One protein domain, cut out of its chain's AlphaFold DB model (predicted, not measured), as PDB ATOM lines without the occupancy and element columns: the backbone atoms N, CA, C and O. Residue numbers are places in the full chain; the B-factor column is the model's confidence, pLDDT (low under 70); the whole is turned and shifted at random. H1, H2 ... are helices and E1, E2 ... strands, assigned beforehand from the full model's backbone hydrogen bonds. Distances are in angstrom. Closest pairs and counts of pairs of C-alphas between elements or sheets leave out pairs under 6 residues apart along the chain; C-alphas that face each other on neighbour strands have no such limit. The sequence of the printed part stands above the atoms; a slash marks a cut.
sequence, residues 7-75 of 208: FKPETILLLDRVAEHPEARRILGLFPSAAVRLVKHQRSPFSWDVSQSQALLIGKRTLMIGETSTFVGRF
ATOM      1  N   PHE A   7      82.625  23.331  46.328       81.38
ATOM      2  CA  PHE A   7      81.923  24.595  46.459       81.38
ATOM      3  C   PHE A   7      82.576  25.657  45.566       81.38
ATOM      4  O   PHE A   7      83.767  25.931  45.678       81.38
ATOM      5  N   LYS A   8      81.783  26.233  44.661       86.44
ATOM      6  CA  LYS A   8      82.191  27.296  43.739       86.44
ATOM      7  C   LYS A   8      81.159  28.423  43.826       86.44
ATOM      8  O   LYS A   8      80.094  28.288  43.220       86.44
ATOM      9  N   PRO A   9      81.404  29.473  44.627       91.81
ATOM     10  CA  PRO A   9      80.485  30.597  44.705       91.81
ATOM     11  C   PRO A   9      80.510  31.389  43.392       91.81
ATOM     12  O   PRO A   9      81.566  31.611  42.808       91.81
ATOM     13  N   GLU A  10      79.340  31.834  42.946       94.38
ATOM     14  CA  GLU A  10      79.191  32.803  41.852       94.38
ATOM     15  C   GLU A  10      79.245  34.236  42.386       94.38
ATOM     16  O   GLU A  10      79.680  35.149  41.693       94.38
ATOM     17  N   THR A  11      78.804  34.445  43.629       93.12
ATOM     18  CA  THR A  11      78.794  35.752  44.294       93.12
ATOM     19  C   THR A  11      79.428  35.653  45.677       93.12
ATOM     20  O   THR A  11      79.158  34.715  46.430       93.12
ATOM     21  N   ILE A  12      80.236  36.648  46.033       94.31
ATOM     22  CA  ILE A  12      80.747  36.853  47.386       94.31
ATOM     23  C   ILE A  12      80.176  38.161  47.924       94.31
ATOM     24  O   ILE A  12      80.407  39.227  47.364       94.31
ATOM     25  N   LEU A  13      79.433  38.083  49.022       93.12
ATOM     26  CA  LEU A  13      79.014  39.243  49.798       93.12
ATOM     27  C   LEU A  13      80.088  39.507  50.854       93.12
ATOM     28  O   LEU A  13      80.309  38.675  51.732       93.12
ATOM     29  N   LEU A  14      80.772  40.640  50.754       93.94
ATOM     30  CA  LEU A  14      81.869  41.018  51.638       93.94
ATOM     31  C   LEU A  14      81.430  42.180  52.521       93.94
ATOM     32  O   LEU A  14      81.069  43.245  52.024       93.94
ATOM     33  N   LEU A  15      81.438  41.973  53.832       92.12
ATOM     34  CA  LEU A  15      81.123  43.035  54.775       92.12
ATOM     35  C   LEU A  15      82.228  44.101  54.733       92.12
ATOM     36  O   LEU A  15      83.405  43.772  54.874       92.12
ATOM     37  N   ASP A  16      81.851  45.362  54.541       92.00
ATOM     38  CA  ASP A  16      82.773  46.491  54.354       92.00
ATOM     39  C   ASP A  16      83.880  46.560  55.419       92.00
ATOM     40  O   ASP A  16      85.060  46.655  55.090       92.00
ATOM     41  N   ARG A  17      83.518  46.390  56.691       89.81
ATOM     42  CA  ARG A  17      84.436  46.440  57.836       89.81
ATOM     43  C   ARG A  17      85.526  45.366  57.837       89.81
ATOM     44  O   ARG A  17      86.500  45.513  58.565       89.81
ATOM     45  N   VAL A  18      85.374  44.286  57.063       90.88
ATOM     46  CA  VAL A  18      86.391  43.221  56.946       90.88
ATOM     47  C   VAL A  18      87.041  43.161  55.569       90.88
ATOM     48  O   VAL A  18      87.794  42.224  55.309       90.88
ATOM     49  N   ALA A  19      86.785  44.129  54.685       92.06
ATOM     50  CA  ALA A  19      87.317  44.104  53.324       92.06
ATOM     51  C   ALA A  19      88.855  44.055  53.288       92.06
ATOM     52  O   ALA A  19      89.443  43.313  52.501       92.06
ATOM     53  N   GLU A  20      89.499  44.756  54.222       92.69
ATOM     54  CA  GLU A  20      90.958  44.810  54.330       92.69
ATOM     55  C   GLU A  20      91.552  43.688  55.202       92.69
ATOM     56  O   GLU A  20      92.774  43.591  55.339       92.69
ATOM     57  N   HIS A  21      90.721  42.822  55.795       91.38
ATOM     58  CA  HIS A  21      91.191  41.771  56.697       91.38
ATOM     59  C   HIS A  21      92.029  40.726  55.926       91.38
ATOM     60  O   HIS A  21      91.558  40.212  54.906       91.38
ATOM     61  N   PRO A  22      93.233  40.336  56.401       87.12
ATOM     62  CA  PRO A  22      94.119  39.418  55.675       87.12
ATOM     63  C   PRO A  22      93.444  38.098  55.289       87.12
ATOM     64  O   PRO A  22      93.557  37.648  54.152       87.12
ATOM     65  N   GLU A  23      92.669  37.520  56.208       86.38
ATOM     66  CA  GLU A  23      91.933  36.280  55.951       86.38
ATOM     67  C   GLU A  23      90.793  36.465  54.939       86.38
ATOM     68  O   GLU A  23      90.551  35.582  54.118       86.38
ATOM     69  N   ALA A  24      90.129  37.627  54.929       90.75
ATOM     70  CA  ALA A  24      89.109  37.918  53.926       90.75
ATOM     71  C   ALA A  24      89.747  37.982  52.532       90.75
ATOM     72  O   ALA A  24      89.274  37.314  51.615       90.75
ATOM     73  N   ARG A  25      90.883  38.682  52.395       92.44
ATOM     74  CA  ARG A  25      91.661  38.723  51.146       92.44
ATOM     75  C   ARG A  25      92.160  37.339  50.722       92.44
ATOM     76  O   ARG A  25      92.069  36.999  49.544       92.44
ATOM     77  N   ARG A  26      92.624  36.513  51.671       92.19
ATOM     78  CA  ARG A  26      93.036  35.125  51.408       92.19
ATOM     79  C   ARG A  26      91.884  34.306  50.826       92.19
ATOM     80  O   ARG A  26      92.074  33.636  49.817       92.19
ATOM     81  N   ILE A  27      90.697  34.378  51.433       88.62
ATOM     82  CA  ILE A  27      89.501  33.657  50.972       88.62
ATOM     83  C   ILE A  27      89.047  34.162  49.596       88.62
ATOM     84  O   ILE A  27      88.710  33.341  48.748       88.62
ATOM     85  N   LEU A  28      89.077  35.475  49.340       92.62
ATOM     86  CA  LEU A  28      88.789  36.031  48.011       92.62
ATOM     87  C   LEU A  28      89.721  35.450  46.938       92.62
ATOM     88  O   LEU A  28      89.257  35.064  45.868       92.62
ATOM     89  N   GLY A  29      91.013  35.309  47.250       90.06
ATOM     90  CA  GLY A  29      91.999  34.696  46.356       90.06
ATOM     91  C   GLY A  29      91.717  33.228  46.010       90.06
ATOM     92  O   GLY A  29      92.158  32.757  44.966       90.06
ATOM     93  N   LEU A  30      90.943  32.507  46.833       89.75
ATOM     94  CA  LEU A  30      90.505  31.138  46.524       89.75
ATOM     95  C   LEU A  30      89.415  31.093  45.440       89.75
ATOM     96  O   LEU A  30      89.197  30.042  44.839       89.75
ATOM     97  N   PHE A  31      88.724  32.210  45.192       93.31
ATOM     98  CA  PHE A  31      87.560  32.286  44.306       93.31
ATOM     99  C   PHE A  31      87.653  33.471  43.329       93.31
ATOM    100  O   PHE A  31      86.768  34.329  43.316       93.31
ATOM    101  N   PRO A  32      88.682  33.522  42.465       91.62
ATOM    102  CA  PRO A  32      88.940  34.676  41.599       91.62
ATOM    103  C   PRO A  32      87.827  34.947  40.574       91.62
ATOM    104  O   PRO A  32      87.710  36.059  40.073       91.62
ATOM    105  N   SER A  33      87.001  33.946  40.254       92.44
ATOM    106  CA  SER A  33      85.891  34.069  39.304       92.44
ATOM    107  C   SER A  33      84.576  34.546  39.929       92.44
ATOM    108  O   SER A  33      83.596  34.714  39.206       92.44
ATOM    109  N   ALA A  34      84.499  34.683  41.255       94.38
ATOM    110  CA  ALA A  34      83.261  35.052  41.932       94.38
ATOM    111  C   ALA A  34      83.071  36.576  41.949       94.38
ATOM    112  O   ALA A  34      83.992  37.329  42.258       94.38
ATOM    113  N   ALA A  35      81.851  37.041  41.675       95.88
ATOM    114  CA  ALA A  35      81.525  38.462  41.723       95.88
ATOM    115  C   ALA A  35      81.490  38.954  43.178       95.88
ATOM    116  O   ALA A  35      80.648  38.520  43.967       95.88
ATOM    117  N   VAL A  36      82.386  39.873  43.542       95.31
ATOM    118  CA  VAL A  36      82.458  40.433  44.899       95.31
ATOM    119  C   VAL A  36      81.548  41.652  45.019       95.31
ATOM    120  O   VAL A  36      81.601  42.568  44.202       95.31
ATOM    121  N   ARG A  37      80.717  41.684  46.061       93.06
ATOM    122  CA  ARG A  37      79.823  42.801  46.380       93.06
ATOM    123  C   ARG A  37      80.023  43.232  47.823       93.06
ATOM    124  O   ARG A  37      79.825  42.435  48.738       93.06
ATOM    125  N   LEU A  38      80.359  44.505  48.019       92.62
ATOM    126  CA  LEU A  38      80.459  45.090  49.352       92.62
ATOM    127  C   LEU A  38      79.068  45.312  49.953       92.62
ATOM    128  O   LEU A  38      78.162  45.822  49.290       92.62
ATOM    129  N   VAL A  39      78.901  44.932  51.216       90.75
ATOM    130  CA  VAL A  39      77.665  45.119  51.983       90.75
ATOM    131  C   VAL A  39      77.974  45.735  53.344       90.75
ATOM    132  O   VAL A  39      79.006  45.446  53.936       90.75
ATOM    133  N   LYS A  40      77.065  46.566  53.863       88.19
ATOM    134  CA  LYS A  40      77.217  47.215  55.182       88.19
ATOM    135  C   LYS A  40      76.750  46.340  56.347       88.19
ATOM    136  O   LYS A  40      77.167  46.506  57.490       88.19
ATOM    137  N   HIS A  41      75.833  45.411  56.076       83.38
ATOM    138  CA  HIS A  41      75.195  44.578  57.092       83.38
ATOM    139  C   HIS A  41      75.080  43.131  56.617       83.38
ATOM    140  O   HIS A  41      74.822  42.867  55.445       83.38
ATOM    141  N   GLN A  42      75.205  42.183  57.551       76.31
ATOM    142  CA  GLN A  42      75.018  40.754  57.269       76.31
ATOM    143  C   GLN A  42      73.568  40.417  56.888       76.31
ATOM    144  O   GLN A  42      73.310  39.457  56.165       76.31
ATOM    145  N   ARG A  43      72.606  41.202  57.382       73.69
ATOM    146  CA  ARG A  43      71.213  41.124  56.948       73.69
ATOM    147  C   ARG A  43      71.022  42.119  55.818       73.69
ATOM    148  O   ARG A  43      71.139  43.320  56.039       73.69
ATOM    149  N   SER A  44      70.713  41.613  54.630       64.50
ATOM    150  CA  SER A  44      70.276  42.474  53.541       64.50
ATOM    151  C   SER A  44      68.826  42.902  53.796       64.50
ATOM    152  O   SER A  44      67.978  42.023  53.966       64.50
ATOM    153  N   PRO A  45      68.516  44.209  53.829       53.62
ATOM    154  CA  PRO A  45      67.136  44.686  53.846       53.62
ATOM    155  C   PRO A  45      66.468  44.563  52.467       53.62
ATOM    156  O   PRO A  45      65.265  44.773  52.355       53.62
ATOM    157  N   PHE A  46      67.231  44.233  51.416       54.12
ATOM    158  CA  PHE A  46      66.706  44.131  50.060       54.12
ATOM    159  C   PHE A  46      65.776  42.924  49.909       54.12
ATOM    160  O   PHE A  46      66.191  41.772  50.074       54.12
ATOM    161  N   SER A  47      64.535  43.192  49.503       56.28
ATOM    162  CA  SER A  47      63.728  42.224  48.772       56.28
ATOM    163  C   SER A  47      64.343  42.075  47.387       56.28
ATOM    164  O   SER A  47      64.296  42.994  46.572       56.28
ATOM    165  N   TRP A  48      64.965  40.933  47.125       62.41
ATOM    166  CA  TRP A  48      65.292  40.571  45.754       62.41
ATOM    167  C   TRP A  48      63.975  40.406  44.997       62.41
ATOM    168  O   TRP A  48      63.091  39.704  45.492       62.41
ATOM    169  N   ASP A  49      63.850  41.033  43.827       74.31
ATOM    170  CA  ASP A  49      62.702  40.860  42.927       74.31
ATOM    171  C   ASP A  49      62.802  39.505  42.206       74.31
ATOM    172  O   ASP A  49      62.937  39.385  40.992       74.31
ATOM    173  N   VAL A  50      62.899  38.449  43.009       76.75
ATOM    174  CA  VAL A  50      63.048  37.066  42.581       76.75
ATOM    175  C   VAL A  50      62.145  36.209  43.447       76.75
ATOM    176  O   VAL A  50      61.929  36.470  44.635       76.75
ATOM    177  N   SER A  51      61.633  35.132  42.865       77.50
ATOM    178  CA  SER A  51      60.873  34.154  43.635       77.50
ATOM    179  C   SER A  51      61.724  33.574  44.774       77.50
ATOM    180  O   SER A  51      62.947  33.454  44.679       77.50
ATOM    181  N   GLN A  52      61.076  33.125  45.850       69.19
ATOM    182  CA  GLN A  52      61.774  32.474  46.968       69.19
ATOM    183  C   GLN A  52      62.615  31.261  46.518       69.19
ATOM    184  O   GLN A  52      63.699  31.031  47.053       69.19
ATOM    185  N   SER A  53      62.150  30.511  45.512       68.56
ATOM    186  CA  SER A  53      62.876  29.383  44.913       68.56
ATOM    187  C   SER A  53      64.193  29.831  44.268       68.56
ATOM    188  O   SER A  53      65.236  29.213  44.478       68.56
ATOM    189  N   GLN A  54      64.162  30.932  43.513       74.75
ATOM    190  CA  GLN A  54      65.358  31.521  42.906       74.75
ATOM    191  C   GLN A  54      66.299  32.080  43.975       74.75
ATOM    192  O   GLN A  54      67.499  31.825  43.909       74.75
ATOM    193  N   ALA A  55      65.769  32.738  45.012       77.00
ATOM    194  CA  ALA A  55      66.571  33.223  46.135       77.00
ATOM    195  C   ALA A  55      67.349  32.090  46.832       77.00
ATOM    196  O   ALA A  55      68.513  32.267  47.189       77.00
ATOM    197  N   LEU A  56      66.748  30.902  46.984       72.69
ATOM    198  CA  LEU A  56      67.433  29.723  47.528       72.69
ATOM    199  C   LEU A  56      68.575  29.234  46.628       72.69
ATOM    200  O   LEU A  56      69.639  28.879  47.133       72.69
ATOM    201  N   LEU A  57      68.355  29.180  45.311       76.94
ATOM    202  CA  LEU A  57      69.382  28.757  44.355       76.94
ATOM    203  C   LEU A  57      70.559  29.738  44.337       76.94
ATOM    204  O   LEU A  57      71.705  29.299  44.410       76.94
ATOM    205  N   ILE A  58      70.269  31.042  44.340       81.56
ATOM    206  CA  ILE A  58      71.268  32.112  44.457       81.56
ATOM    207  C   ILE A  58      72.036  31.968  45.776       81.56
ATOM    208  O   ILE A  58      73.266  31.963  45.785       81.56
ATOM    209  N   GLY A  59      71.328  31.764  46.891       81.69
ATOM    210  CA  GLY A  59      71.936  31.589  48.211       81.69
ATOM    211  C   GLY A  59      72.903  30.405  48.278       81.69
ATOM    212  O   GLY A  59      73.968  30.522  48.873       81.69
ATOM    213  N   LYS A  60      72.596  29.285  47.608       81.94
ATOM    214  CA  LYS A  60      73.501  28.120  47.527       81.94
ATOM    215  C   LYS A  60      74.794  28.392  46.754       81.94
ATOM    216  O   LYS A  60      75.737  27.623  46.903       81.94
ATOM    217  N   ARG A  61      74.832  29.439  45.925       88.19
ATOM    218  CA  ARG A  61      76.008  29.875  45.153       88.19
ATOM    219  C   ARG A  61      76.586  31.195  45.668       88.19
ATOM    220  O   ARG A  61      77.438  31.785  45.011       88.19
ATOM    221  N   THR A  62      76.139  31.653  46.837       89.62
ATOM    222  CA  THR A  62      76.606  32.892  47.461       89.62
ATOM    223  C   THR A  62      77.414  32.577  48.713       89.62
ATOM    224  O   THR A  62      76.939  31.875  49.604       89.62
ATOM    225  N   LEU A  63      78.624  33.123  48.806       90.69
ATOM    226  CA  LEU A  63      79.444  33.093  50.018       90.69
ATOM    227  C   LEU A  63      79.354  34.450  50.723       90.69
ATOM    228  O   LEU A  63      79.550  35.482  50.094       90.69
ATOM    229  N   MET A  64      79.077  34.467  52.026       90.38
ATOM    230  CA  MET A  64      79.139  35.686  52.839       90.38
ATOM    231  C   MET A  64      80.425  35.674  53.665       90.38
ATOM    232  O   MET A  64      80.618  34.770  54.476       90.38
ATOM    233  N   ILE A  65      81.262  36.695  53.497       91.12
ATOM    234  CA  ILE A  65      82.436  36.957  54.331       91.12
ATOM    235  C   ILE A  65      82.098  38.142  55.231       91.12
ATOM    236  O   ILE A  65      81.807  39.243  54.763       91.12
ATOM    237  N   GLY A  66      82.113  37.917  56.537       88.75
ATOM    238  CA  GLY A  66      81.823  38.951  57.515       88.75
ATOM    239  C   GLY A  66      82.437  38.629  58.864       88.75
ATOM    240  O   GLY A  66      82.944  37.535  59.095       88.75
ATOM    241  N   GLU A  67      82.360  39.595  59.764       79.88
ATOM    242  CA  GLU A  67      82.772  39.429  61.154       79.88
ATOM    243  C   GLU A  67      81.574  38.987  62.000       79.88
ATOM    244  O   GLU A  67      80.487  39.564  61.910       79.88
ATOM    245  N   THR A  68      81.776  37.972  62.834       68.94
ATOM    246  CA  THR A  68      80.780  37.463  63.784       68.94
ATOM    247  C   THR A  68      80.931  38.136  65.147       68.94
ATOM    248  O   THR A  68      82.030  38.250  65.675       68.94
ATOM    249  N   SER A  69      79.812  38.537  65.751       60.38
ATOM    250  CA  SER A  69      79.767  39.165  67.081       60.38
ATOM    251  C   SER A  69      79.621  38.172  68.245       60.38
ATOM    252  O   SER A  69      79.538  38.578  69.399       60.38
ATOM    253  N   THR A  70      79.567  36.867  67.968       56.75
ATOM    254  CA  THR A  70      79.405  35.803  68.981       56.75
ATOM    255  C   THR A  70      80.560  34.812  68.914       56.75
ATOM    256  O   THR A  70      81.148  34.705  67.843       56.75
ATOM    257  N   PHE A  71      80.848  34.116  70.031       46.12
ATOM    258  CA  PHE A  71      81.815  33.014  70.285       46.12
ATOM    259  C   PHE A  71      82.919  32.769  69.235       46.12
ATOM    260  O   PHE A  71      84.097  32.911  69.539       46.12
ATOM    261  N   VAL A  72      82.544  32.478  67.992       50.44
ATOM    262  CA  VAL A  72      83.423  32.406  66.814       50.44
ATOM    263  C   VAL A  72      84.297  33.668  66.623       50.44
ATOM    264  O   VAL A  72      85.383  33.569  66.074       50.44
ATOM    265  N   GLY A  73      83.885  34.845  67.107       48.16
ATOM    266  CA  GLY A  73      84.636  36.103  66.956       48.16
ATOM    267  C   GLY A  73      85.847  36.218  67.885       48.16
ATOM    268  O   GLY A  73      86.684  37.090  67.697       48.16
ATOM    269  N   ARG A  74      85.946  35.331  68.884       48.12
ATOM    270  CA  ARG A  74      87.111  35.180  69.772       48.12
ATOM    271  C   ARG A  74      87.868  33.878  69.509       48.12
ATOM    272  O   ARG A  74      88.700  33.487  70.319       48.12
ATOM    273  N   PHE A  75      87.533  33.177  68.427       53.09
ATOM    274  CA  PHE A  75      88.188  31.932  68.064       53.09
ATOM    275  C   PHE A  75      89.544  32.253  67.433       53.09
ATOM    276  O   PHE A  75      89.626  32.704  66.296       53.09
TER     277      PHE A  75
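What this domain is: This is residues 7 to 75 of the 208 residues of an uncharacterized protein of Phycisphaerales bacterium (UniProt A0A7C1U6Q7). A small sheet of three parallel strands, in the order E2, E1, E3, has H1 over one face; H2 reaches away from the start of E3, and residues 69 to 75, with H3, stick out. The printed part has 69 residues, mixed helices and strands, running E1 H1 E2 H2 E3 H3. It is only just compact, close to loose: radius of gyration of the C-alphas 12.9 A, spans 36 by 27 by 18 A.

Where its parts are: E1, residues 11 to 15, 13.0 A long, begins at C-alpha 11 (78.794, 35.752, 44.294). H1 is residues 22 to 29, E2 35 to 39, H2 52 to 60, 12.5 A long, E3 62 to 65, and H3 71 to 74, ending at C-alpha 74 (87.111, 35.180, 69.772).

How they stand to each other: N 12 and O 35 of E1 and E2, and N 13 and O 63 of E1 and E3, are 2.8 A apart. H1 is on the sheet, height 10.2 A, over E1 and E3. H2 is only just not on it, with 4 pairs of C-alphas within 10 A. E1, H1, E2 form a strand-helix-strand unit, parallel neighbours joined through a helix; E2, H2, E3 form a split one, with E1 between; both crossovers are right-handed. Every O i to N i+4 pair in H1 and H2 is within hydrogen-bond range; H3 is too short for one.

The domain as a whole: The printed part has no cut. The link E2 to H2, 12 residues, is long. Residues 44 to 48, 52 to 53 and 68 to 75 have pLDDT under 70.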